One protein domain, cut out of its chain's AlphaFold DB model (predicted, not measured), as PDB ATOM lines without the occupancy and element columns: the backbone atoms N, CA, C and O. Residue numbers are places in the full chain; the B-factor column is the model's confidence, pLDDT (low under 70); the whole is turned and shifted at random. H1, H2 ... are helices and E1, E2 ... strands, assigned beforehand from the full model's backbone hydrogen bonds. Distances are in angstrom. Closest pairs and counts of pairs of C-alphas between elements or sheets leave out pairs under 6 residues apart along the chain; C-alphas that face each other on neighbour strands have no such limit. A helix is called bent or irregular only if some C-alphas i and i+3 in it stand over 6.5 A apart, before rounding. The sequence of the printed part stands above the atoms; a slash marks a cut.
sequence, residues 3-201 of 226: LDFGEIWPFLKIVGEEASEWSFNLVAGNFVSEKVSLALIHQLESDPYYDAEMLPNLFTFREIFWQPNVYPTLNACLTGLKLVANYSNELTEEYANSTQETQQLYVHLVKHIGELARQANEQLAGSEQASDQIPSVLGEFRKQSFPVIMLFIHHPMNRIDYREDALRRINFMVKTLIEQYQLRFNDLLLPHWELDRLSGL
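This is residues 3 to 201 of the 226 residues of an uncharacterized protein of Imperialibacter sp. EC-SDR9 (UniProt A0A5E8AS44). A small sheet of three strands, with the sharply kinked helix H1 over one face, makes one end of an elongated body of long helices. H5, H6 and H7 form an up-and-down bundle, H8 packs on H7, H2 fills the place between H1 and the start of H6, and short H3 and H4 lie along the side between H5 and H8. The printed part has 199 residues, mostly helix, in the order H1 E1 E2 H2 H3 H4 H5 H6 H7 H8 E3; the sheet runs E2 E1 E3, antiparallel. It is compact, with a radius of gyration of the C-alphas of 17.8 A and spans of 57 by 37 by 36 A.

The strands are E1, residues 22 to 28, 19.2 A long; E2, residues 31 to 33; and E3, residues 192 to 197, 16.6 A long, ending at C-alpha 197 (99.387, 128.095, 156.150). H1, residues 5 to 21, begins at C-alpha 5 (108.848, 140.210, 146.585). It is irregular, with C-alphas 14 and 17 9.2 A apart and a kink of 109 degrees near residue 15. H2 is residues 38 to 45, H3 54 to 60 and H4 62 to 65. H5, residues 74 to 94, is 30.4 A long; H6, 101 to 125, 35.7 A; H7, 130 to 154, 34.5 A; H8, 160 to 181, 30.3 A. H7 is irregular, with C-alphas 132 and 135 7.2 A apart.

E1 pairs with E3 (N 25 and O 194, 2.8 A) and, in a hairpin, with E2 (N 33 and O 26, 2.9 A). H1 is on the sheet at a height of 10.0 A. H1 touches H2, closest C-alphas Trp 9 and Glu 45, 7.4 A. H2 touches H6, closest C-alphas Leu 40 and Thr 102, 6.5 A. H5 and H6 form a hairpin at a shallow tilt of 23 degrees, closest C-alphas Ala 85 and Gly 114, 4.0 A. H6 and H7 form another at 9 degrees, closest C-alphas Leu 124 and Ala 130, 5.0 A. H7, the hub, touches H8 at C-alphas Ile 153 and Arg 163, 5.6 A. H3 touches H8 at C-alphas Pro 56 and Tyr 162, 6.9 A; H4 touches H5 at C-alphas Ile 64 and Gly 80, 6.3 A. H2, H3, H5, H6 and H8 have every O i to N i+4 pair within hydrogen-bond range, H7 17 of 21, H1 6 of 13 beside 7 of 14 O i to N i+3 pairs; H4 is too short for such a pair.

The C-alphas of Glu 17 and Glu 128, the farthest apart, are 58.5 A apart. The printed part has no cut and no long link. The mean pLDDT of the printed part is 88.4; 12 residues are under 70, among them 180 to 183.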
ATOM      1  N   LEU A   3     102.179 137.738 148.125       95.94
ATOM      2  CA  LEU A   3     102.872 138.950 148.573       95.94
ATOM      3  C   LEU A   3     103.889 139.392 147.533       95.94
ATOM      4  O   LEU A   3     104.560 138.545 146.942       95.94
ATOM      5  N   ASP A   4     104.057 140.694 147.339       94.94
ATOM      6  CA  ASP A   4     105.122 141.187 146.467       94.94
ATOM      7  C   ASP A   4     106.500 140.818 147.040       94.94
ATOM      8  O   ASP A   4     106.667 140.665 148.253       94.94
ATOM      9  N   PHE A   5     107.513 140.672 146.174       94.50
ATOM     10  CA  PHE A   5     108.848 140.210 146.585       94.50
ATOM     11  C   PHE A   5     109.403 140.969 147.803       94.50
ATOM     12  O   PHE A   5     109.905 140.347 148.737       94.50
ATOM     13  N   GLY A   6     109.258 142.299 147.817       93.31
ATOM     14  CA  GLY A   6     109.752 143.156 148.898       93.31
ATOM     15  C   GLY A   6     108.886 143.199 150.161       93.31
ATOM     16  O   GLY A   6     109.324 143.729 151.180       93.31
ATOM     17  N   GLU A   7     107.669 142.656 150.123       95.75
ATOM     18  CA  GLU A   7     106.730 142.687 151.252       95.75
ATOM     19  C   GLU A   7     106.923 141.521 152.226       95.75
ATOM     20  O   GLU A   7     106.366 141.540 153.327       95.75
ATOM     21  N   ILE A   8     107.757 140.537 151.875       96.44
ATOM     22  CA  ILE A   8     108.005 139.378 152.734       96.44
ATOM     23  C   ILE A   8     108.631 139.767 154.074       96.44
ATOM     24  O   ILE A   8     108.211 139.268 155.114       96.44
ATOM     25  N   TRP A   9     109.581 140.702 154.093       95.94
ATOM     26  CA  TRP A   9     110.256 141.094 155.333       95.94
ATOM     27  C   TRP A   9     109.344 141.898 156.272       95.94
ATOM     28  O   TRP A   9     109.303 141.580 157.464       95.94
ATOM     29  N   PRO A  10     108.561 142.891 155.796       95.81
ATOM     30  CA  PRO A  10     107.476 143.473 156.585       95.81
ATOM     31  C   PRO A  10     106.481 142.432 157.107       95.81
ATOM     32  O   PRO A  10     106.109 142.489 158.276       95.81
ATOM     33  N   PHE A  11     106.088 141.459 156.279       96.06
ATOM     34  CA  PHE A  11     105.183 140.390 156.694       96.06
ATOM     35  C   PHE A  11     105.767 139.556 157.840       96.06
ATOM     36  O   PHE A  11     105.102 139.394 158.862       96.06
ATOM     37  N   LEU A  12     107.021 139.099 157.727       95.88
ATOM     38  CA  LEU A  12     107.700 138.333 158.779       95.88
ATOM     39  C   LEU A  12     107.791 139.108 160.101       95.88
ATOM     40  O   LEU A  12     107.623 138.525 161.169       95.88
ATOM     41  N   LYS A  13     107.981 140.434 160.039       94.94
ATOM     42  CA  LYS A  13     107.973 141.311 161.225       94.94
ATOM     43  C   LYS A  13     106.598 141.373 161.904       94.94
ATOM     44  O   LYS A  13     106.542 141.558 163.114       94.94
ATOM     45  N   ILE A  14     105.510 141.219 161.147       95.25
ATOM     46  CA  ILE A  14     104.133 141.230 161.668       95.25
ATOM     47  C   ILE A  14     103.765 139.879 162.287       95.25
ATOM     48  O   ILE A  14     103.201 139.854 163.378       95.25
ATOM     49  N   VAL A  15     104.059 138.768 161.604       93.56
ATOM     50  CA  VAL A  15     103.677 137.427 162.089       93.56
ATOM     51  C   VAL A  15     104.597 136.902 163.195       93.56
ATOM     52  O   VAL A  15     104.177 136.063 163.987       93.56
ATOM     53  N   GLY A  16     105.835 137.398 163.279       92.25
ATOM     54  CA  GLY A  16     106.773 137.045 164.342       92.25
ATOM     55  C   GLY A  16     107.000 135.535 164.444       92.25
ATOM     56  O   GLY A  16     107.351 134.880 163.464       92.25
ATOM     57  N   GLU A  17     106.787 134.972 165.632       89.69
ATOM     58  CA  GLU A  17     107.010 133.544 165.916       89.69
ATOM     59  C   GLU A  17     106.080 132.610 165.114       89.69
ATOM     60  O   GLU A  17     106.465 131.485 164.776       89.69
ATOM     61  N   GLU A  18     104.895 133.093 164.717       91.62
ATOM     62  CA  GLU A  18     103.952 132.337 163.882       91.62
ATOM     63  C   GLU A  18     104.461 132.138 162.446       91.62
ATOM     64  O   GLU A  18     103.876 131.357 161.699       91.62
ATOM     65  N   ALA A  19     105.557 132.789 162.035       91.00
ATOM     66  CA  ALA A  19     106.160 132.595 160.713       91.00
ATOM     67  C   ALA A  19     106.476 131.118 160.414       91.00
ATOM     68  O   ALA A  19     106.388 130.686 159.267       91.00
ATOM     69  N   SER A  20     106.801 130.334 161.447       90.94
ATOM     70  CA  SER A  20     107.070 128.894 161.338       90.94
ATOM     71  C   SER A  20     105.845 128.057 160.936       90.94
ATOM     72  O   SER A  20     105.996 126.914 160.507       90.94
ATOM     73  N   GLU A  21     104.637 128.621 161.021       93.81
ATOM     74  CA  GLU A  21     103.391 127.983 160.588       93.81
ATOM     75  C   GLU A  21     103.079 128.192 159.097       93.81
ATOM     76  O   GLU A  21     102.027 127.756 158.619       93.81
ATOM     77  N   TRP A  22     103.963 128.861 158.356       94.81
ATOM     78  CA  TRP A  22     103.785 129.169 156.942       94.81
ATOM     79  C   TRP A  22     104.811 128.430 156.077       94.81
ATOM     80  O   TRP A  22     105.969 128.259 156.446       94.81
ATOM     81  N   SER A  23     104.369 127.999 154.899       95.88
ATOM     82  CA  SER A  23     105.219 127.585 153.788       95.88
ATOM     83  C   SER A  23     105.417 128.773 152.859       95.88
ATOM     84  O   SER A  23     104.446 129.457 152.537       95.88
ATOM     85  N   PHE A  24     106.650 128.982 152.407       97.44
ATOM     86  CA  PHE A  24     107.026 130.094 151.541       97.44
ATOM     87  C   PHE A  24     107.560 129.557 150.220       97.44
ATOM     88  O   PHE A  24     108.536 128.809 150.205       97.44
ATOM     89  N   ASN A  25     106.944 129.956 149.116       97.75
ATOM     90  CA  ASN A  25     107.430 129.669 147.775       97.75
ATOM     91  C   ASN A  25     107.777 130.992 147.096       97.75
ATOM     92  O   ASN A  25     106.975 131.926 147.097       97.75
ATOM     93  N   LEU A  26     108.968 131.079 146.515       97.56
ATOM     94  CA  LEU A  26     109.386 132.231 145.726       97.56
ATOM     95  C   LEU A  26     109.084 131.958 144.254       97.56
ATOM     96  O   LEU A  26     109.620 131.013 143.676       97.56
ATOM     97  N   VAL A  27     108.252 132.801 143.649       97.12
ATOM     98  CA  VAL A  27     107.790 132.654 142.267       97.12
ATOM     99  C   VAL A  27     108.345 133.783 141.408       97.12
ATOM    100  O   VAL A  27     108.113 134.964 141.675       97.12
ATOM    101  N   ALA A  28     109.040 133.420 140.332       95.44
ATOM    102  CA  ALA A  28     109.568 134.330 139.325       95.44
ATOM    103  C   ALA A  28     109.214 133.808 137.922       95.44
ATOM    104  O   ALA A  28     110.007 133.153 137.250       95.44
ATOM    105  N   GLY A  29     107.998 134.115 137.466       90.44
ATOM    106  CA  GLY A  29     107.483 133.594 136.200       90.44
ATOM    107  C   GLY A  29     107.164 132.113 136.328       90.44
ATOM    108  O   GLY A  29     106.378 131.737 137.190       90.44
ATOM    109  N   ASN A  30     107.788 131.290 135.486       92.00
ATOM    110  CA  ASN A  30     107.660 129.833 135.550       92.00
ATOM    111  C   ASN A  30     108.669 129.191 136.517       92.00
ATOM    112  O   ASN A  30     108.581 127.996 136.788       92.00
ATOM    113  N   PHE A  31     109.625 129.965 137.040       95.81
ATOM    114  CA  PHE A  31     110.517 129.506 138.092       95.81
ATOM    115  C   PHE A  31     109.808 129.556 139.445       95.81
ATOM    116  O   PHE A  31     109.296 130.607 139.843       95.81
ATOM    117  N   VAL A  32     109.843 128.439 140.170       96.69
ATOM    118  CA  VAL A  32     109.342 128.339 141.542       96.69
ATOM    119  C   VAL A  32     110.423 127.709 142.412       96.69
ATOM    120  O   VAL A  32     110.833 126.573 142.183       96.69
ATOM    121  N   SER A  33     110.878 128.445 143.424       96.38
ATOM    122  CA  SER A  33     111.648 127.875 144.527       96.38
ATOM    123  C   SER A  33     110.669 127.534 145.644       96.38
ATOM    124  O   SER A  33     110.138 128.418 146.317       96.38
ATOM    125  N   GLU A  34     110.365 126.248 145.772       95.56
ATOM    126  CA  GLU A  34     109.406 125.743 146.751       95.56
ATOM    127  C   GLU A  34     110.032 125.613 148.141       95.56
ATOM    128  O   GLU A  34     111.200 125.244 148.274       95.56
ATOM    129  N   LYS A  35     109.215 125.824 149.180       93.69
ATOM    130  CA  LYS A  35     109.570 125.570 150.587       93.69
ATOM    131  C   LYS A  35     110.863 126.276 151.010       93.69
ATOM    132  O   LYS A  35     111.709 125.694 151.691       93.69
ATOM    133  N   VAL A  36     110.997 127.540 150.620       96.44
ATOM    134  CA  VAL A  36     112.097 128.416 151.025       96.44
ATOM    135  C   VAL A  36     112.108 128.525 152.548       96.44
ATOM    136  O   VAL A  36     111.095 128.844 153.174       96.44
ATOM    137  N   SER A  37     113.258 128.236 153.156       95.38
ATOM    138  CA  SER A  37     113.412 128.278 154.608       95.38
ATOM    139  C   SER A  37     113.352 129.720 155.129       95.38
ATOM    140  O   SER A  37     113.805 130.653 154.465       95.38
ATOM    141  N   LEU A  38     112.853 129.923 156.354       94.81
ATOM    142  CA  LEU A  38     112.895 131.243 157.003       94.81
ATOM    143  C   LEU A  38     114.327 131.785 157.106       94.81
ATOM    144  O   LEU A  38     114.550 132.980 156.932       94.81
ATOM    145  N   ALA A  39     115.299 130.900 157.350       94.00
ATOM    146  CA  ALA A  39     116.711 131.259 157.393       94.00
ATOM    147  C   ALA A  39     117.178 131.856 156.059       94.00
ATOM    148  O   ALA A  39     117.804 132.913 156.058       94.00
ATOM    149  N   LEU A  40     116.808 131.236 154.934       95.25
ATOM    150  CA  LEU A  40     117.118 131.739 153.601       95.25
ATOM    151  C   LEU A  40     116.424 133.083 153.322       95.25
ATOM    152  O   LEU A  40     117.068 134.003 152.832       95.25
ATOM    153  N   ILE A  41     115.152 133.255 153.701       95.50
ATOM    154  CA  ILE A  41     114.438 134.539 153.519       95.50
ATOM    155  C   ILE A  41     115.122 135.679 154.286       95.50
ATOM    156  O   ILE A  41     115.257 136.789 153.764       95.50
ATOM    157  N   HIS A  42     115.580 135.414 155.512       94.12
ATOM    158  CA  HIS A  42     116.344 136.387 156.290       94.12
ATOM    159  C   HIS A  42     117.720 136.661 155.680       94.12
ATOM    160  O   HIS A  42     118.129 137.817 155.618       94.12
ATOM    161  N   GLN A  43     118.414 135.632 155.186       93.88
ATOM    162  CA  GLN A  43     119.684 135.819 154.484       93.88
ATOM    163  C   GLN A  43     119.513 136.693 153.240       93.88
ATOM    164  O   GLN A  43     120.344 137.562 153.019       93.88
ATOM    165  N   LEU A  44     118.420 136.546 152.485       93.75
ATOM    166  CA  LEU A  44     118.128 137.400 151.329       93.75
ATOM    167  C   LEU A  44     117.946 138.886 151.691       93.75
ATOM    168  O   LEU A  44     118.249 139.728 150.852       93.75
ATOM    169  N   GLU A  45     117.479 139.234 152.903       94.19
ATOM    170  CA  GLU A  45     117.340 140.644 153.336       94.19
ATOM    171  C   GLU A  45     118.706 141.340 153.420       94.19
ATOM    172  O   GLU A  45     118.825 142.533 153.140       94.19
ATOM    173  N   SER A  46     119.730 140.589 153.832       91.00
ATOM    174  CA  SER A  46     121.038 141.120 154.204       91.00
ATOM    175  C   SER A  46     122.171 140.136 153.892       91.00
ATOM    176  O   SER A  46     122.914 139.753 154.795       91.00
ATOM    177  N   ASP A  47     122.284 139.693 152.638       88.94
ATOM    178  CA  ASP A  47     123.262 138.681 152.220       88.94
ATOM    179  C   ASP A  47     124.671 139.296 152.101       88.94
ATOM    180  O   ASP A  47     124.930 140.048 151.155       88.94
ATOM    181  N   PRO A  48     125.612 138.991 153.017       84.12
ATOM    182  CA  PRO A  48     126.947 139.586 152.994       84.12
ATOM    183  C   PRO A  48     127.823 139.072 151.841       84.12
ATOM    184  O   PRO A  48     128.874 139.653 151.580       84.12
ATOM    185  N   TYR A  49     127.403 138.004 151.162       84.75
ATOM    186  CA  TYR A  49     128.102 137.400 150.028       84.75
ATOM    187  C   TYR A  49     127.382 137.652 148.700       84.75
ATOM    188  O   TYR A  49     127.702 137.010 147.698       84.75
ATOM    189  N   TYR A  50     126.406 138.564 148.683       88.25
ATOM    190  CA  TYR A  50     125.738 138.959 147.454       88.25
ATOM    191  C   TYR A  50     126.745 139.554 146.467       88.25
ATOM    192  O   TYR A  50     127.395 140.563 146.754       88.25
ATOM    193  N   ASP A  51     126.843 138.945 145.286       86.38
ATOM    194  CA  ASP A  51     127.638 139.487 144.191       86.38
ATOM    195  C   ASP A  51     126.917 140.690 143.569       86.38
ATOM    196  O   ASP A  51     125.981 140.560 142.776       86.38
ATOM    197  N   ALA A  52     127.374 141.889 143.932       82.81
ATOM    198  CA  ALA A  52     126.834 143.137 143.410       82.81
ATOM    199  C   ALA A  52     127.045 143.306 141.893       82.81
ATOM    200  O   ALA A  52     126.347 144.121 141.286       82.81
ATOM    201  N   GLU A  53     127.964 142.555 141.276       87.50
ATOM    202  CA  GLU A  53     128.227 142.599 139.835       87.50
ATOM    203  C   GLU A  53     127.295 141.673 139.034       87.50
ATOM    204  O   GLU A  53     127.166 141.831 137.820       87.50
ATOM    205  N   MET A  54     126.539 140.788 139.691       85.19
ATOM    206  CA  MET A  54     125.578 139.900 139.029       85.19
ATOM    207  C   MET A  54     124.507 140.671 138.240       85.19
ATOM    208  O   MET A  54     124.182 140.310 137.105       85.19
ATOM    209  N   LEU A  55     123.984 141.766 138.806       85.38
ATOM    210  CA  LEU A  55     123.015 142.621 138.118       85.38
ATOM    211  C   LEU A  55     123.648 143.319 136.892       85.38
ATOM    212  O   LEU A  55     123.126 143.136 135.791       85.38
ATOM    213  N   PRO A  56     124.769 144.059 137.007       85.19
ATOM    214  CA  PRO A  56     125.506 144.567 135.848       85.19
ATOM    215  C   PRO A  56     125.796 143.514 134.770       85.19
ATOM    216  O   PRO A  56     125.564 143.783 133.587       85.19
ATOM    217  N   ASN A  57     126.228 142.311 135.159       87.06
ATOM    218  CA  ASN A  57     126.559 141.223 134.239       87.06
ATOM    219  C   ASN A  57     125.342 140.762 133.430       87.06
ATOM    220  O   ASN A  57     125.424 140.673 132.204       87.06
ATOM    221  N   LEU A  58     124.176 140.578 134.061       83.94
ATOM    222  CA  LEU A  58     122.924 140.289 133.345       83.94
ATOM    223  C   LEU A  58     122.556 141.402 132.350       83.94
ATOM    224  O   LEU A  58     122.021 141.142 131.269       83.94
ATOM    225  N   PHE A  59     122.879 142.652 132.681       81.81
ATOM    226  CA  PHE A  59     122.589 143.808 131.838       81.81
ATOM    227  C   PHE A  59     123.529 143.971 130.634       81.81
ATOM    228  O   PHE A  59     123.208 144.753 129.728       81.81
ATOM    229  N   THR A  60     124.629 143.214 130.560       85.19
ATOM    230  CA  THR A  60     125.534 143.206 129.393       85.19
ATOM    231  C   THR A  60     124.854 142.664 128.132       85.19
ATOM    232  O   THR A  60     125.097 143.170 127.033       85.19
ATOM    233  N   PHE A  61     123.906 141.732 128.275       84.12
ATOM    234  CA  PHE A  61     123.154 141.104 127.179       84.12
ATOM    235  C   PHE A  61     122.010 141.985 126.658       84.12
ATOM    236  O   PHE A  61     120.888 141.537 126.403       84.12
ATOM    237  N   ARG A  62     122.293 143.281 126.495       79.88
ATOM    238  CA  ARG A  62     121.292 144.314 126.208       79.88
ATOM    239  C   ARG A  62     120.496 144.086 124.934       79.88
ATOM    240  O   ARG A  62     119.335 144.473 124.859       79.88
ATOM    241  N   GLU A  63     121.130 143.482 123.941       81.19
ATOM    242  CA  GLU A  63     120.536 143.259 122.626       81.19
ATOM    243  C   GLU A  63     119.457 142.175 122.695       81.19
ATOM    244  O   GLU A  63     118.398 142.294 122.084       81.19
ATOM    245  N   ILE A  64     119.690 141.159 123.528       84.62
ATOM    246  CA  ILE A  64     118.745 140.075 123.764       84.62
ATOM    247  C   ILE A  64     117.605 140.546 124.656       84.62
ATOM    248  O   ILE A  64     116.444 140.386 124.284       84.62
ATOM    249  N   PHE A  65     117.907 141.165 125.795       83.44
ATOM    250  CA  PHE A  65     116.875 141.466 126.783       83.44
ATOM    251  C   PHE A  65     116.160 142.800 126.566       83.44
ATOM    252  O   PHE A  65     114.949 142.867 126.762       83.44
ATOM    253  N   TRP A  66     116.870 143.863 126.174       78.56
ATOM    254  CA  TRP A  66     116.375 145.238 126.346       78.56
ATOM    255  C   TRP A  66     116.081 145.980 125.047       78.56
ATOM    256  O   TRP A  66     115.338 146.960 125.059       78.56
ATOM    257  N   GLN A  67     116.684 145.558 123.939       77.75
ATOM    258  CA  GLN A  67     116.598 146.275 122.677       77.75
ATOM    259  C   GLN A  67     115.725 145.508 121.667       77.75
ATOM    260  O   GLN A  67     115.937 144.318 121.411       77.75
ATOM    261  N   PRO A  68     114.721 146.160 121.070       68.06
ATOM    262  CA  PRO A  68     113.951 145.551 119.997       68.06
ATOM    263  C   PRO A  68     114.730 145.523 118.688       68.06
ATOM    264  O   PRO A  68     115.493 146.445 118.404       68.06
ATOM    265  N   ASN A  69     114.442 144.529 117.844       66.31
ATOM    266  CA  ASN A  69     114.823 144.514 116.425       66.31
ATOM    267  C   ASN A  69     116.320 144.764 116.150       66.31
ATOM    268  O   ASN A  69     116.687 145.255 115.086       66.31
ATOM    269  N   VAL A  70     117.192 144.421 117.102       69.56
ATOM    270  CA  VAL A  70     118.646 144.636 116.982       69.56
ATOM    271  C   VAL A  70     119.309 143.624 116.071       69.56
ATOM    272  O   VAL A  70     120.435 143.842 115.639       69.56
ATOM    273  N   TYR A  71     118.640 142.503 115.807       76.81
ATOM    274  CA  TYR A  71     119.205 141.421 115.024       76.81
ATOM    275  C   TYR A  71     118.785 141.550 113.563       76.81
ATOM    276  O   TYR A  71     117.681 141.136 113.214       76.81
ATOM    277  N   PRO A  72     119.662 142.081 112.689       69.44
ATOM    278  CA  PRO A  72     119.380 142.177 111.260       69.44
ATOM    279  C   PRO A  72     119.387 140.804 110.578       69.44
ATOM    280  O   PRO A  72     118.986 140.684 109.427       69.44
ATOM    281  N   THR A  73     119.896 139.771 111.261       82.12
ATOM    282  CA  THR A  73     119.972 138.403 110.751       82.12
ATOM    283  C   THR A  73     119.680 137.399 111.859       82.12
ATOM    284  O   THR A  73     120.028 137.612 113.024       82.12
ATOM    285  N   LEU A  74     119.118 136.254 111.471       87.62
ATOM    286  CA  LEU A  74     118.911 135.102 112.348       87.62
ATOM    287  C   LEU A  74     120.194 134.680 113.073       87.62
ATOM    288  O   LEU A  74     120.178 134.434 114.275       87.62
ATOM    289  N   ASN A  75     121.322 134.645 112.362       88.81
ATOM    290  CA  ASN A  75     122.582 134.157 112.915       88.81
ATOM    291  C   ASN A  75     123.094 135.035 114.071       88.81
ATOM    292  O   ASN A  75     123.621 134.521 115.061       88.81
ATOM    293  N   ALA A  76     122.894 136.353 113.976       87.75
ATOM    294  CA  ALA A  76     123.231 137.277 115.052       87.75
ATOM    295  C   ALA A  76     122.344 137.042 116.291       87.75
ATOM    296  O   ALA A  76     122.863 136.960 117.404       87.75
ATOM    297  N   CYS A  77     121.038 136.823 116.093       90.69
ATOM    298  CA  CYS A  77     120.108 136.486 117.177       90.69
ATOM    299  C   CYS A  77     120.490 135.168 117.867       90.69
ATOM    300  O   CYS A  77     120.581 135.101 119.094       90.69
ATOM    301  N   LEU A  78     120.767 134.120 117.083       92.44
ATOM    302  CA  LEU A  78     121.193 132.819 117.603       92.44
ATOM    303  C   LEU A  78     122.504 132.919 118.389       92.44
ATOM    304  O   LEU A  78     122.674 132.221 119.387       92.44
ATOM    305  N   THR A  79     123.424 133.783 117.961       91.69
ATOM    306  CA  THR A  79     124.679 134.029 118.682       91.69
ATOM    307  C   THR A  79     124.411 134.702 120.026       91.69
ATOM    308  O   THR A  79     124.903 134.222 121.042       91.69
ATOM    309  N   GLY A  80     123.577 135.747 120.067       91.69
ATOM    310  CA  GLY A  80     123.220 136.420 121.320       91.69
ATOM    311  C   GLY A  80     122.544 135.487 122.332       91.69
ATOM    312  O   GLY A  80     122.929 135.463 123.498       91.69
ATOM    313  N   LEU A  81     121.599 134.653 121.884       94.31
ATOM    314  CA  LEU A  81     120.939 133.654 122.738       94.31
ATOM    315  C   LEU A  81     121.931 132.618 123.296       94.31
ATOM    316  O   LEU A  81     121.852 132.261 124.469       94.31
ATOM    317  N   LYS A  82     122.897 132.167 122.482       94.56
ATOM    318  CA  LYS A  82     123.967 131.262 122.937       94.56
ATOM    319  C   LYS A  82     124.868 131.914 123.979       94.56
ATOM    320  O   LYS A  82     125.243 131.246 124.932       94.56
ATOM    321  N   LEU A  83     125.190 133.198 123.827       93.56
ATOM    322  CA  LEU A  83     125.993 133.924 124.815       93.56
ATOM    323  C   LEU A  83     125.290 133.986 126.177       93.56
ATOM    324  O   LEU A  83     125.925 133.701 127.186       93.56
ATOM    325  N   VAL A  84     123.981 134.267 126.205       94.12
ATOM    326  CA  VAL A  84     123.192 134.245 127.452       94.12
ATOM    327  C   VAL A  84     123.191 132.849 128.084       94.12
ATOM    328  O   VAL A  84     123.410 132.712 129.286       94.12
ATOM    329  N   ALA A  85     122.972 131.803 127.280       95.06
ATOM    330  CA  ALA A  85     122.974 130.425 127.767       95.06
ATOM    331  C   ALA A  85     124.349 129.988 128.304       95.06
ATOM    332  O   ALA A  85     124.418 129.329 129.338       95.06
ATOM    333  N   ASN A  86     125.437 130.373 127.633       93.75
ATOM    334  CA  ASN A  86     126.797 130.045 128.056       93.75
ATOM    335  C   ASN A  86     127.178 130.771 129.344       93.75
ATOM    336  O   ASN A  86     127.643 130.118 130.267       93.75
ATOM    337  N   TYR A  87     126.897 132.073 129.446       91.94
ATOM    338  CA  TYR A  87     127.108 132.835 130.681       91.94
ATOM    339  C   TYR A  87     126.407 132.187 131.879       91.94
ATOM    340  O   TYR A  87     126.979 132.042 132.954       91.94
ATOM    341  N   SER A  88     125.165 131.749 131.679       92.38
ATOM    342  CA  SER A  88     124.389 131.067 132.711       92.38
ATOM    343  C   SER A  88     125.018 129.734 133.148       92.38
ATOM    344  O   SER A  88     125.053 129.428 134.343       92.38
ATOM    345  N   ASN A  89     125.569 128.966 132.204       92.19
ATOM    346  CA  ASN A  89     126.304 127.737 132.510       92.19
ATOM    347  C   ASN A  89     127.623 128.026 133.240       92.19
ATOM    348  O   ASN A  89     127.895 127.379 134.243       92.19
ATOM    349  N   GLU A  90     128.402 129.009 132.781       91.06
ATOM    350  CA  GLU A  90     129.670 129.413 133.405       91.06
ATOM    351  C   GLU A  90     129.455 129.843 134.861       91.06
ATOM    352  O   GLU A  90     130.139 129.349 135.754       91.06
ATOM    353  N   LEU A  91     128.436 130.670 135.121       88.19
ATOM    354  CA  LEU A  91     128.068 131.064 136.481       88.19
ATOM    355  C   LEU A  91     127.623 129.851 137.314       88.19
ATOM    356  O   LEU A  91     127.972 129.716 138.483       88.19
ATOM    357  N   THR A  92     126.870 128.924 136.721       87.75
ATOM    358  CA  THR A  92     126.469 127.694 137.418       87.75
ATOM    359  C   THR A  92     127.681 126.846 137.810       87.75
ATOM    360  O   THR A  92     127.706 126.295 138.908       87.75
ATOM    361  N   GLU A  93     128.680 126.741 136.936       89.88
ATOM    362  CA  GLU A  93     129.918 126.001 137.187       89.88
ATOM    363  C   GLU A  93     130.787 126.679 138.254       89.88
ATOM    364  O   GLU A  93     131.287 125.998 139.151       89.88
ATOM    365  N   GLU A  94     130.913 128.008 138.206       87.88
ATOM    366  CA  GLU A  94     131.660 128.805 139.187       87.88
ATOM    367  C   GLU A  94     131.147 128.573 140.616       87.88
ATOM    368  O   GLU A  94     131.927 128.354 141.546       87.88
ATOM    369  N   TYR A  95     129.826 128.538 140.780       85.94
ATOM    370  CA  TYR A  95     129.171 128.401 142.078       85.94
ATOM    371  C   TYR A  95     128.717 126.967 142.394       85.94
ATOM    372  O   TYR A  95     128.063 126.745 143.416       85.94
ATOM    373  N   ALA A  96     129.092 125.971 141.583       84.19
ATOM    374  CA  ALA A  96     128.639 124.582 141.731       84.19
ATOM    375  C   ALA A  96     128.965 123.967 143.105       84.19
ATOM    376  O   ALA A  96     128.240 123.101 143.589       84.19
ATOM    377  N   ASN A  97     130.051 124.423 143.737       83.88
ATOM    378  CA  ASN A  97     130.501 123.952 145.049       83.88
ATOM    379  C   ASN A  97     130.116 124.895 146.199       83.88
ATOM    380  O   ASN A  97     130.591 124.707 147.322       83.88
ATOM    381  N   SER A  98     129.297 125.919 145.944       87.19
ATOM    382  CA  SER A  98     128.856 126.818 147.004       87.19
ATOM    383  C   SER A  98     127.955 126.087 147.998       87.19
ATOM    384  O   SER A  98     126.968 125.441 147.637       87.19
ATOM    385  N   THR A  99     128.281 126.226 149.279       85.19
ATOM    386  CA  THR A  99     127.455 125.749 150.393       85.19
ATOM    387  C   THR A  99     126.427 126.786 150.845       85.19
ATOM    388  O   THR A  99     125.633 126.501 151.740       85.19
ATOM    389  N   GLN A 100     126.435 127.984 150.256       89.12
ATOM    390  CA  GLN A 100     125.541 129.064 150.639       89.12
ATOM    391  C   GLN A 100     124.207 128.956 149.893       89.12
ATOM    392  O   GLN A 100     124.154 129.051 148.668       89.12
ATOM    393  N   GLU A 101     123.113 128.811 150.643       90.50
ATOM    394  CA  GLU A 101     121.768 128.632 150.081       90.50
ATOM    395  C   GLU A 101     121.324 129.814 149.198       90.50
ATOM    396  O   GLU A 101     120.700 129.600 148.159       90.50
ATOM    397  N   THR A 102     121.684 131.057 149.550       92.62
ATOM    398  CA  THR A 102     121.372 132.228 148.710       92.62
ATOM    399  C   THR A 102     122.079 132.171 147.360       92.62
ATOM    400  O   THR A 102     121.444 132.401 146.333       92.62
ATOM    401  N   GLN A 103     123.358 131.785 147.326       90.81
ATOM    402  CA  GLN A 103     124.099 131.619 146.074       90.81
ATOM    403  C   GLN A 103     123.491 130.509 145.213       90.81
ATOM    404  O   GLN A 103     123.318 130.701 144.011       90.81
ATOM    405  N   GLN A 104     123.083 129.389 145.815       90.94
ATOM    406  CA  GLN A 104     122.381 128.323 145.093       90.94
ATOM    407  C   GLN A 104     121.060 128.816 144.485       90.94
ATOM    408  O   GLN A 104     120.759 128.506 143.331       90.94
ATOM    409  N   LEU A 105     120.290 129.630 145.218       93.44
ATOM    410  CA  LEU A 105     119.078 130.255 144.690       93.44
ATOM    411  C   LEU A 105     119.388 131.181 143.503       93.44
ATOM    412  O   LEU A 105     118.724 131.082 142.470       93.44
ATOM    413  N   TYR A 106     120.396 132.050 143.615       92.38
ATOM    414  CA  TYR A 106     120.790 132.947 142.523       92.38
ATOM    415  C   TYR A 106     121.242 132.170 141.283       92.38
ATOM    416  O   TYR A 106     120.813 132.480 140.172       92.38
ATOM    417  N   VAL A 107     122.035 131.113 141.468       91.88
ATOM    418  CA  VAL A 107     122.461 130.218 140.388       91.88
ATOM    419  C   VAL A 107     121.261 129.566 139.721       91.88
ATOM    420  O   VAL A 107     121.182 129.566 138.499       91.88
ATOM    421  N   HIS A 108     120.289 129.057 140.480       93.81
ATOM    422  CA  HIS A 108     119.082 128.468 139.902       93.81
ATOM    423  C   HIS A 108     118.254 129.480 139.096       93.81
ATOM    424  O   HIS A 108     117.762 129.145 138.018       93.81
ATOM    425  N   LEU A 109     118.149 130.723 139.569       94.56
ATOM    426  CA  LEU A 109     117.491 131.812 138.845       94.56
ATOM    427  C   LEU A 109     118.211 132.135 137.524       94.56
ATOM    428  O   LEU A 109     117.577 132.218 136.470       94.56
ATOM    429  N   VAL A 110     119.540 132.277 137.544       93.38
ATOM    430  CA  VAL A 110     120.328 132.546 136.328       93.38
ATOM    431  C   VAL A 110     120.331 131.339 135.388       93.38
ATOM    432  O   VAL A 110     120.232 131.508 134.170       93.38
ATOM    433  N   LYS A 111     120.371 130.118 135.927       94.25
ATOM    434  CA  LYS A 111     120.233 128.869 135.171       94.25
ATOM    435  C   LYS A 111     118.913 128.826 134.415       94.25
ATOM    436  O   LYS A 111     118.907 128.532 133.221       94.25
ATOM    437  N   HIS A 112     117.821 129.211 135.072       95.69
ATOM    438  CA  HIS A 112     116.512 129.301 134.435       95.69
ATOM    439  C   HIS A 112     116.517 130.272 133.242       95.69
ATOM    440  O   HIS A 112     116.023 129.932 132.169       95.69
ATOM    441  N   ILE A 113     117.153 131.443 133.367       95.25
ATOM    442  CA  ILE A 113     117.331 132.370 132.232       95.25
ATOM    443  C   ILE A 113     118.097 131.700 131.077       95.25
ATOM    444  O   ILE A 113     117.715 131.847 129.913       95.25
ATOM    445  N   GLY A 114     119.165 130.957 131.376       95.62
ATOM    446  CA  GLY A 114     119.942 130.228 130.371       95.62
ATOM    447  C   GLY A 114     119.137 129.136 129.660       95.62
ATOM    448  O   GLY A 114     119.266 128.960 128.448       95.62
ATOM    449  N   GLU A 115     118.266 128.435 130.387       96.69
ATOM    450  CA  GLU A 115     117.337 127.448 129.827       96.69
ATOM    451  C   GLU A 115     116.326 128.099 128.880       96.69
ATOM    452  O   GLU A 115     116.156 127.623 127.757       96.69
ATOM    453  N   LEU A 116     115.731 129.230 129.273       96.69
ATOM    454  CA  LEU A 116     114.845 130.012 128.405       96.69
ATOM    455  C   LEU A 116     115.569 130.473 127.130       96.69
ATOM    456  O   LEU A 116     115.011 130.406 126.033       96.69
ATOM    457  N   ALA A 117     116.827 130.910 127.249       96.38
ATOM    458  CA  ALA A 117     117.625 131.342 126.103       96.38
ATOM    459  C   ALA A 117     117.921 130.180 125.141       96.38
ATOM    460  O   ALA A 117     117.888 130.355 123.922       96.38
ATOM    461  N   ARG A 118     118.167 128.980 125.681       96.75
ATOM    462  CA  ARG A 118     118.371 127.755 124.898       96.75
ATOM    463  C   ARG A 118     117.101 127.336 124.162       96.75
ATOM    464  O   ARG A 118     117.173 127.084 122.965       96.75
ATOM    465  N   GLN A 119     115.952 127.352 124.836       96.12
ATOM    466  CA  GLN A 119     114.653 127.054 124.222       96.12
ATOM    467  C   GLN A 119     114.347 128.010 123.062       96.12
ATOM    468  O   GLN A 119     113.997 127.574 121.967       96.12
ATOM    469  N   ALA A 120     114.566 129.314 123.264       94.81
ATOM    470  CA  ALA A 120     114.432 130.309 122.204       94.81
ATOM    471  C   ALA A 120     115.398 130.047 121.030       94.81
ATOM    472  O   ALA A 120     115.035 130.236 119.867       94.81
ATOM    473  N   ASN A 121     116.624 129.590 121.318       94.88
ATOM    474  CA  ASN A 121     117.606 129.235 120.293       94.88
ATOM    475  C   ASN A 121     117.141 128.046 119.448       94.88
ATOM    476  O   ASN A 121     117.182 128.117 118.224       94.88
ATOM    477  N   GLU A 122     116.686 126.979 120.103       94.88
ATOM    478  CA  GLU A 122     116.200 125.753 119.467       94.88
ATOM    479  C   GLU A 122     114.967 126.027 118.600       94.88
ATOM    480  O   GLU A 122     114.908 125.582 117.453       94.88
ATOM    481  N   GLN A 123     114.028 126.835 119.103       93.81
ATOM    482  CA  GLN A 123     112.833 127.234 118.363       93.81
ATOM    483  C   GLN A 123     113.177 127.987 117.070       93.81
ATOM    484  O   GLN A 123     112.587 127.725 116.023       93.81
ATOM    485  N   LEU A 124     114.147 128.904 117.125       92.81
ATOM    486  CA  LEU A 124     114.592 129.648 115.947       92.81
ATOM    487  C   LEU A 124     115.452 128.793 115.008       92.81
ATOM    488  O   LEU A 124     115.318 128.906 113.797       92.81
ATOM    489  N   ALA A 125     116.323 127.929 115.524       90.44
ATOM    490  CA  ALA A 125     117.182 127.087 114.690       90.44
ATOM    491  C   ALA A 125     116.401 125.999 113.929       90.44
ATOM    492  O   ALA A 125     116.816 125.602 112.842       90.44
ATOM    493  N   GLY A 126     115.283 125.522 114.485       85.62
ATOM    494  CA  GLY A 126     114.449 124.470 113.896       85.62
ATOM    495  C   GLY A 126     113.382 124.945 112.902       85.62
ATOM    496  O   GLY A 126     112.614 124.120 112.415       85.62
ATOM    497  N   SER A 127     113.291 126.248 112.616       84.19
ATOM    498  CA  SER A 127     112.195 126.833 111.834       84.19
ATOM    499  C   SER A 127     112.625 127.237 110.419       84.19
ATOM    500  O   SER A 127     113.584 127.984 110.235       84.19
ATOM    501  N   GLU A 128     111.873 126.819 109.395       73.38
ATOM    502  CA  GLU A 128     112.101 127.244 108.000       73.38
ATOM    503  C   GLU A 128     111.824 128.748 107.786       73.38
ATOM    504  O   GLU A 128     112.365 129.359 106.866       73.38
ATOM    505  N   GLN A 129     111.024 129.365 108.667       79.06
ATOM    506  CA  GLN A 129     110.676 130.796 108.668       79.06
ATOM    507  C   GLN A 129     111.290 131.534 109.867       79.06
ATOM    508  O   GLN A 129     110.746 132.521 110.364       79.06
ATOM    509  N   ALA A 130     112.430 131.052 110.357       79.56
ATOM    510  CA  ALA A 130     113.051 131.525 111.588       79.56
ATOM    511  C   ALA A 130     113.248 133.045 111.661       79.56
ATOM    512  O   ALA A 130     113.066 133.627 112.726       79.56
ATOM    513  N   SER A 131     113.577 133.707 110.544       79.56
ATOM    514  CA  SER A 131     113.801 135.160 110.525       79.56
ATOM    515  C   SER A 131     112.539 135.962 110.859       79.56
ATOM    516  O   SER A 131     112.626 136.947 111.590       79.56
ATOM    517  N   ASP A 132     111.373 135.523 110.383       84.31
ATOM    518  CA  ASP A 132     110.092 136.200 110.624       84.31
ATOM    519  C   ASP A 132     109.583 135.954 112.053       84.31
ATOM    520  O   ASP A 132     108.786 136.721 112.592       84.31
ATOM    521  N   GLN A 133     110.076 134.892 112.695       86.62
ATOM    522  CA  GLN A 133     109.686 134.483 114.042       86.62
ATOM    523  C   GLN A 133     110.540 135.121 115.143       86.62
ATOM    524  O   GLN A 133     110.111 135.113 116.299       86.62
ATOM    525  N   ILE A 134     111.697 135.718 114.813       86.69
ATOM    526  CA  ILE A 134     112.594 136.374 115.786       86.69
ATOM    527  C   ILE A 134     111.822 137.290 116.743       86.69
ATOM    528  O   ILE A 134     112.006 137.147 117.955       86.69
ATOM    529  N   PRO A 135     110.933 138.193 116.273       84.94
ATOM    530  CA  PRO A 135     110.230 139.082 117.181       84.94
ATOM    531  C   PRO A 135     109.353 138.329 118.192       84.94
ATOM    532  O   PRO A 135     109.407 138.613 119.386       84.94
ATOM    533  N   SER A 136     108.582 137.342 117.735       86.56
ATOM    534  CA  SER A 136     107.687 136.573 118.606       86.56
ATOM    535  C   SER A 136     108.463 135.738 119.624       86.56
ATOM    536  O   SER A 136     108.124 135.763 120.806       86.56
ATOM    537  N   VAL A 137     109.524 135.051 119.190       90.12
ATOM    538  CA  VAL A 137     110.338 134.202 120.073       90.12
ATOM    539  C   VAL A 137     111.070 135.041 121.119       90.12
ATOM    540  O   VAL A 137     111.041 134.712 122.304       90.12
ATOM    541  N   LEU A 138     111.681 136.162 120.719       88.56
ATOM    542  CA  LEU A 138     112.343 137.057 121.671       88.56
ATOM    543  C   LEU A 138     111.349 137.741 122.615       88.56
ATOM    544  O   LEU A 138     111.680 137.960 123.778       88.56
ATOM    545  N   GLY A 139     110.143 138.071 122.146       87.31
ATOM    546  CA  GLY A 139     109.074 138.605 122.990       87.31
ATOM    547  C   GLY A 139     108.703 137.645 124.122       87.31
ATOM    548  O   GLY A 139     108.655 138.054 125.281       87.31
ATOM    549  N   GLU A 140     108.526 136.362 123.803       89.94
ATOM    550  CA  GLU A 140     108.195 135.331 124.792       89.94
ATOM    551  C   GLU A 140     109.367 135.043 125.743       89.94
ATOM    552  O   GLU A 140     109.189 135.021 126.961       89.94
ATOM    553  N   PHE A 141     110.591 134.935 125.219       92.31
ATOM    554  CA  PHE A 141     111.799 134.814 126.038       92.31
ATOM    555  C   PHE A 141     111.928 135.961 127.059       92.31
ATOM    556  O   PHE A 141     112.187 135.734 128.244       92.31
ATOM    557  N   ARG A 142     111.719 137.211 126.621       90.38
ATOM    558  CA  ARG A 142     111.772 138.393 127.497       90.38
ATOM    559  C   ARG A 142     110.668 138.361 128.538       90.38
ATOM    560  O   ARG A 142     110.939 138.625 129.700       90.38
ATOM    561  N   LYS A 143     109.447 137.997 128.145       89.75
ATOM    562  CA  LYS A 143     108.318 137.858 129.066       89.75
ATOM    563  C   LYS A 143     108.610 136.842 130.174       89.75
ATOM    564  O   LYS A 143     108.327 137.125 131.333       89.75
ATOM    565  N   GLN A 144     109.188 135.691 129.837       92.38
ATOM    566  CA  GLN A 144     109.484 134.640 130.815       92.38
ATOM    567  C   GLN A 144     110.693 134.962 131.700       92.38
ATOM    568  O   GLN A 144     110.691 134.625 132.879       92.38
ATOM    569  N   SER A 145     111.706 135.645 131.164       92.75
ATOM    570  CA  SER A 145     112.889 136.056 131.937       92.75
ATOM    571  C   SER A 145     112.649 137.303 132.798       92.75
ATOM    572  O   SER A 145     113.315 137.485 133.820       92.75
ATOM    573  N   PHE A 146     111.680 138.148 132.428       92.25
ATOM    574  CA  PHE A 146     111.364 139.410 133.102       92.25
ATOM    575  C   PHE A 146     111.205 139.302 134.631       92.25
ATOM    576  O   PHE A 146     111.826 140.102 135.331       92.25
ATOM    577  N   PRO A 147     110.461 138.334 135.195       94.12
ATOM    578  CA  PRO A 147     110.273 138.250 136.640       94.12
ATOM    579  C   PRO A 147     111.578 137.935 137.386       94.12
ATOM    580  O   PRO A 147     111.810 138.472 138.467       94.12
ATOM    581  N   VAL A 148     112.457 137.113 136.797       94.62
ATOM    582  CA  VAL A 148     113.776 136.790 137.365       94.62
ATOM    583  C   VAL A 148     114.676 138.024 137.365       94.62
ATOM    584  O   VAL A 148     115.310 138.346 138.366       94.62
ATOM    585  N   ILE A 149     114.688 138.763 136.258       92.75
ATOM    586  CA  ILE A 149     115.409 140.034 136.145       92.75
ATOM    587  C   ILE A 149     114.908 141.034 137.191       92.75
ATOM    588  O   ILE A 149     115.708 141.664 137.878       92.75
ATOM    589  N   MET A 150     113.588 141.178 137.327       93.31
ATOM    590  CA  MET A 150     112.990 142.077 138.312       93.31
ATOM    591  C   MET A 150     113.359 141.671 139.738       93.31
ATOM    592  O   MET A 150     113.603 142.548 140.564       93.31
ATOM    593  N   LEU A 151     113.472 140.371 140.022       93.75
ATOM    594  CA  LEU A 151     113.939 139.885 141.317       93.75
ATOM    595  C   LEU A 151     115.358 140.377 141.586       93.75
ATOM    596  O   LEU A 151     115.593 140.996 142.623       93.75
ATOM    597  N   PHE A 152     116.271 140.188 140.629       92.31
ATOM    598  CA  PHE A 152     117.630 140.697 140.765       92.31
ATOM    599  C   PHE A 152     117.658 142.206 140.926       92.31
ATOM    600  O   PHE A 152     118.390 142.660 141.779       92.31
ATOM    601  N   ILE A 153     116.854 142.992 140.203       92.44
ATOM    602  CA  ILE A 153     116.810 144.463 140.345       92.44
ATOM    603  C   ILE A 153     116.333 144.895 141.733       92.44
ATOM    604  O   ILE A 153     116.872 145.838 142.320       92.44
ATOM    605  N   HIS A 154     115.305 144.228 142.250       91.62
ATOM    606  CA  HIS A 154     114.705 144.538 143.542       91.62
ATOM    607  C   HIS A 154     115.412 143.869 144.723       91.62
ATOM    608  O   HIS A 154     114.973 144.047 145.858       91.62
ATOM    609  N   HIS A 155     116.515 143.155 144.480       92.56
ATOM    610  CA  HIS A 155     117.315 142.562 145.537       92.56
ATOM    611  C   HIS A 155     117.822 143.645 146.512       92.56
ATOM    612  O   HIS A 155     118.377 144.657 146.063       92.56
ATOM    613  N   PRO A 156     117.652 143.471 147.836       90.94
ATOM    614  CA  PRO A 156     117.937 144.514 148.826       90.94
ATOM    615  C   PRO A 156     119.429 144.839 148.943       90.94
ATOM    616  O   PRO A 156     119.781 145.959 149.304       90.94
ATOM    617  N   MET A 157     120.299 143.895 148.570       92.31
ATOM    618  CA  MET A 157     121.756 144.071 148.590       92.31
ATOM    619  C   MET A 157     122.327 144.762 147.346       92.31
ATOM    620  O   MET A 157     123.537 144.975 147.264       92.31
ATOM    621  N   ASN A 158     121.494 145.141 146.372       90.81
ATOM    622  CA  ASN A 158     121.987 145.923 145.246       90.81
ATOM    623  C   ASN A 158     122.443 147.309 145.668       90.81
ATOM    624  O   ASN A 158     121.774 148.020 146.422       90.81
ATOM    625  N   ARG A 159     123.517 147.762 145.025       89.75
ATOM    626  CA  ARG A 159     123.868 149.174 145.044       89.75
ATOM    627  C   ARG A 159     122.770 150.005 144.380       89.75
ATOM    628  O   ARG A 159     122.196 149.617 143.359       89.75
ATOM    629  N   ILE A 160     122.510 151.176 144.956       89.81
ATOM    630  CA  ILE A 160     121.449 152.087 144.506       89.81
ATOM    631  C   ILE A 160     121.676 152.518 143.051       89.81
ATOM    632  O   ILE A 160     120.737 152.506 142.262       89.81
ATOM    633  N   ASP A 161     122.918 152.825 142.673       90.31
ATOM    634  CA  ASP A 161     123.270 153.262 141.320       90.31
ATOM    635  C   ASP A 161     123.032 152.172 140.265       90.31
ATOM    636  O   ASP A 161     122.456 152.453 139.210       90.31
ATOM    637  N   TYR A 162     123.394 150.920 140.563       89.56
ATOM    638  CA  TYR A 162     123.122 149.783 139.679       89.56
ATOM    639  C   TYR A 162     121.622 149.524 139.532       89.56
ATOM    640  O   TYR A 162     121.129 149.333 138.419       89.56
ATOM    641  N   ARG A 163     120.871 149.587 140.636       89.94
ATOM    642  CA  ARG A 163     119.412 149.442 140.619       89.94
ATOM    643  C   ARG A 163     118.738 150.539 139.790       89.94
ATOM    644  O   ARG A 163     117.852 150.243 138.993       89.94
ATOM    645  N   GLU A 164     119.134 151.798 139.960       90.75
ATOM    646  CA  GLU A 164     118.556 152.926 139.219       90.75
ATOM    647  C   GLU A 164     118.874 152.880 137.720       90.75
ATOM    648  O   GLU A 164     118.024 153.225 136.893       90.75
ATOM    649  N   ASP A 165     120.087 152.468 137.338       87.75
ATOM    650  CA  ASP A 165     120.423 152.243 135.928       87.75
ATOM    651  C   ASP A 165     119.599 151.092 135.334       87.75
ATOM    652  O   ASP A 165     118.982 151.245 134.274       87.75
ATOM    653  N   ALA A 166     119.498 149.975 136.058       89.62
ATOM    654  CA  ALA A 166     118.709 148.822 135.646       89.62
ATOM    655  C   ALA A 166     117.225 149.176 135.456       89.62
ATOM    656  O   ALA A 166     116.653 148.892 134.404       89.62
ATOM    657  N   LEU A 167     116.610 149.882 136.413       89.50
ATOM    658  CA  LEU A 167     115.215 150.327 136.320       89.50
ATOM    659  C   LEU A 167     114.969 151.234 135.107       89.50
ATOM    660  O   LEU A 167     113.965 151.076 134.410       89.50
ATOM    661  N   ARG A 168     115.886 152.164 134.805       86.38
ATOM    662  CA  ARG A 168     115.767 153.032 133.619       86.38
ATOM    663  C   ARG A 168     115.763 152.225 132.321       86.38
ATOM    664  O   ARG A 168     114.942 152.485 131.440       86.38
ATOM    665  N   ARG A 169     116.639 151.227 132.217       84.00
ATOM    666  CA  ARG A 169     116.721 150.332 131.053       84.00
ATOM    667  C   ARG A 169     115.501 149.420 130.934       84.00
ATOM    668  O   ARG A 169     114.989 149.249 129.830       84.00
ATOM    669  N   ILE A 170     114.991 148.903 132.053       86.38
ATOM    670  CA  ILE A 170     113.754 148.114 132.073       86.38
ATOM    671  C   ILE A 170     112.560 148.937 131.619       86.38
ATOM    672  O   ILE A 170     111.798 148.461 130.788       86.38
ATOM    673  N   ASN A 171     112.412 150.177 132.084       84.50
ATOM    674  CA  ASN A 171     111.300 151.030 131.660       84.50
ATOM    675  C   ASN A 171     111.296 151.253 130.139       84.50
ATOM    676  O   ASN A 171     110.241 151.221 129.504       84.50
ATOM    677  N   PHE A 172     112.478 151.423 129.541       80.69
ATOM    678  CA  PHE A 172     112.620 151.507 128.087       80.69
ATOM    679  C   PHE A 172     112.226 150.197 127.382       80.69
ATOM    680  O   PHE A 172     111.501 150.214 126.382       80.69
ATOM    681  N   MET A 173     112.666 149.057 127.914       82.56
ATOM    682  CA  MET A 173     112.327 147.743 127.373       82.56
ATOM    683  C   MET A 173     110.830 147.425 127.511       82.56
ATOM    684  O   MET A 173     110.222 146.970 126.551       82.56
ATOM    685  N   VAL A 174     110.200 147.716 128.651       83.06
ATOM    686  CA  VAL A 174     108.764 147.481 128.884       83.06
ATOM    687  C   VAL A 174     107.930 148.281 127.892       83.06
ATOM    688  O   VAL A 174     107.027 147.734 127.261       83.06
ATOM    689  N   LYS A 175     108.274 149.559 127.691       81.12
ATOM    690  CA  LYS A 175     107.645 150.396 126.665       81.12
ATOM    691  C   LYS A 175     107.736 149.737 125.287       81.12
ATOM    692  O   LYS A 175     106.739 149.634 124.581       81.12
ATOM    693  N   THR A 176     108.915 149.225 124.949       71.56
ATOM    694  CA  THR A 176     109.147 148.493 123.702       71.56
ATOM    695  C   THR A 176     108.296 147.221 123.595       71.56
ATOM    696  O   THR A 176     107.711 146.978 122.542       71.56
ATOM    697  N   LEU A 177     108.226 146.403 124.653       75.12
ATOM    698  CA  LEU A 177     107.427 145.173 124.676       75.12
ATOM    699  C   LEU A 177     105.952 145.459 124.385       75.12
ATOM    700  O   LEU A 177     105.332 144.766 123.579       75.12
ATOM    701  N   ILE A 178     105.416 146.519 124.985       78.19
ATOM    702  CA  ILE A 178     104.026 146.932 124.786       78.19
ATOM    703  C   ILE A 178     103.809 147.457 123.361       78.19
ATOM    704  O   ILE A 178     102.884 147.025 122.678       78.19
ATOM    705  N   GLU A 179     104.662 148.376 122.899       76.12
ATOM    706  CA  GLU A 179     104.474 149.070 121.617       76.12
ATOM    707  C   GLU A 179     104.727 148.170 120.402       76.12
ATOM    708  O   GLU A 179     103.997 148.252 119.415       76.12
ATOM    709  N   GLN A 180     105.755 147.318 120.449       69.56
ATOM    710  CA  GLN A 180     106.222 146.576 119.273       69.56
ATOM    711  C   GLN A 180     105.770 145.121 119.238       69.56
ATOM    712  O   GLN A 180     105.596 144.562 118.159       69.56
ATOM    713  N   TYR A 181     105.573 144.509 120.405       66.50
ATOM    714  CA  TYR A 181     105.210 143.095 120.512       66.50
ATOM    715  C   TYR A 181     103.754 142.897 120.946       66.50
ATOM    716  O   TYR A 181     103.339 141.766 121.180       66.50
ATOM    717  N   GLN A 182     102.979 143.990 121.051       67.62
ATOM    718  CA  GLN A 182     101.575 144.005 121.483       67.62
ATOM    719  C   GLN A 182     101.330 143.245 122.798       67.62
ATOM    720  O   GLN A 182     100.222 142.770 123.059       67.62
ATOM    721  N   LEU A 183     102.360 143.139 123.643       66.88
ATOM    722  CA  LEU A 183     102.231 142.552 124.969       66.88
ATOM    723  C   LEU A 183     101.331 143.446 125.813       66.88
ATOM    724  O   LEU A 183     101.505 144.668 125.862       66.88
ATOM    725  N   ARG A 184     100.378 142.843 126.524       72.12
ATOM    726  CA  ARG A 184      99.627 143.590 127.531       72.12
ATOM    727  C   ARG A 184     100.537 143.738 128.739       72.12
ATOM    728  O   ARG A 184     101.224 142.797 129.114       72.12
ATOM    729  N   PHE A 185     100.511 144.898 129.388       62.56
ATOM    730  CA  PHE A 185     101.315 145.139 130.591       62.56
ATOM    731  C   PHE A 185     101.124 144.042 131.657       62.56
ATOM    732  O   PHE A 185     102.086 143.600 132.269       62.56
ATOM    733  N   ASN A 186      99.899 143.525 131.792       67.06
ATOM    734  CA  ASN A 186      99.557 142.445 132.725       67.06
ATOM    735  C   ASN A 186     100.212 141.090 132.393       67.06
ATOM    736  O   ASN A 186     100.179 140.187 133.224       67.06
ATOM    737  N   ASP A 187     100.773 140.930 131.194       76.56
ATOM    738  CA  ASP A 187     101.502 139.726 130.802       76.56
ATOM    739  C   ASP A 187     102.947 139.732 131.364       76.56
ATOM    740  O   ASP A 187     103.606 138.693 131.350       76.56
ATOM    741  N   LEU A 188     103.432 140.872 131.885       84.19
ATOM    742  CA  LEU A 188     104.724 141.012 132.564       84.19
ATOM    743  C   LEU A 188     104.561 140.771 134.065       84.19
ATOM    744  O   LEU A 188     104.277 141.679 134.847       84.19
ATOM    745  N   LEU A 189     104.728 139.516 134.466       89.94
ATOM    746  CA  LEU A 189     104.582 139.119 135.861       89.94
ATOM    747  C   LEU A 189     105.729 139.679 136.712       89.94
ATOM    748  O   LEU A 189     106.893 139.636 136.324       89.94
ATOM    749  N   LEU A 190     105.404 140.177 137.902       92.50
ATOM    750  CA  LEU A 190     106.408 140.523 138.903       92.50
ATOM    751  C   LEU A 190     106.749 139.295 139.763       92.50
ATOM    752  O   LEU A 190     105.876 138.443 139.995       92.50
ATOM    753  N   PRO A 191     108.002 139.188 140.243       95.75
ATOM    754  CA  PRO A 191     108.359 138.178 141.224       95.75
ATOM    755  C   PRO A 191     107.567 138.412 142.509       95.75
ATOM    756  O   PRO A 191     107.332 139.551 142.923       95.75
ATOM    757  N   HIS A 192     107.139 137.327 143.133       96.81
ATOM    758  CA  HIS A 192     106.288 137.378 144.312       96.81
ATOM    759  C   HIS A 192     106.489 136.140 145.176       96.81
ATOM    760  O   HIS A 192     107.065 135.141 144.747       96.81
ATOM    761  N   TRP A 193     105.982 136.214 146.394       97.75
ATOM    762  CA  TRP A 193     105.893 135.094 147.310       97.75
ATOM    763  C   TRP A 193     104.495 134.499 147.267       97.75
ATOM    764  O   TRP A 193     103.496 135.224 147.316       97.75
ATOM    765  N   GLU A 194     104.427 133.176 147.230       97.75
ATOM    766  CA  GLU A 194     103.229 132.406 147.536       97.75
ATOM    767  C   GLU A 194     103.375 131.793 148.930       97.75
ATOM    768  O   GLU A 194     104.383 131.168 149.255       97.75
ATOM    769  N   LEU A 195     102.379 132.044 149.777       95.94
ATOM    770  CA  LEU A 195     102.385 131.686 151.189       95.94
ATOM    771  C   LEU A 195     101.196 130.788 151.508       95.94
ATOM    772  O   LEU A 195     100.046 131.192 151.296       95.94
ATOM    773  N   ASP A 196     101.465 129.635 152.107       94.81
ATOM    774  CA  ASP A 196     100.442 128.676 152.521       94.81
ATOM    775  C   ASP A 196     100.548 128.367 154.009       94.81
ATOM    776  O   ASP A 196     101.625 128.083 154.528       94.81
ATOM    777  N   ARG A 197      99.417 128.398 154.717       92.06
ATOM    778  CA  ARG A 197      99.387 128.095 156.150       92.06
ATOM    779  C   ARG A 197      99.410 126.581 156.357       92.06
ATOM    780  O   ARG A 197      98.502 125.871 155.920       92.06
ATOM    781  N   LEU A 198     100.411 126.079 157.074       87.19
ATOM    782  CA  LEU A 198     100.632 124.646 157.298       87.19
ATOM    783  C   LEU A 198      99.493 123.995 158.099       87.19
ATOM    784  O   LEU A 198      99.145 122.834 157.874       87.19
ATOM    785  N   SER A 199      98.852 124.756 158.989       70.19
ATOM    786  CA  SER A 199      97.726 124.311 159.819       70.19
ATOM    787  C   SER A 199      96.429 124.028 159.035       70.19
ATOM    788  O   SER A 199      95.513 123.413 159.585       70.19
ATOM    789  N   GLY A 200      96.355 124.387 157.745       55.06
ATOM    790  CA  GLY A 200      95.216 124.110 156.855       55.06
ATOM    791  C   GLY A 200      95.331 122.843 155.993       55.06
ATOM    792  O   GLY A 200      94.334 122.416 155.417       55.06
ATOM    793  N   LEU A 201      96.508 122.204 155.920       53.00
ATOM    794  CA  LEU A 201      96.785 121.088 154.993       53.00
ATOM    795  C   LEU A 201      96.350 119.696 155.502       53.00
ATOM    796  O   LEU A 201      96.480 118.703 154.791       53.00
TER     797      LEU A 201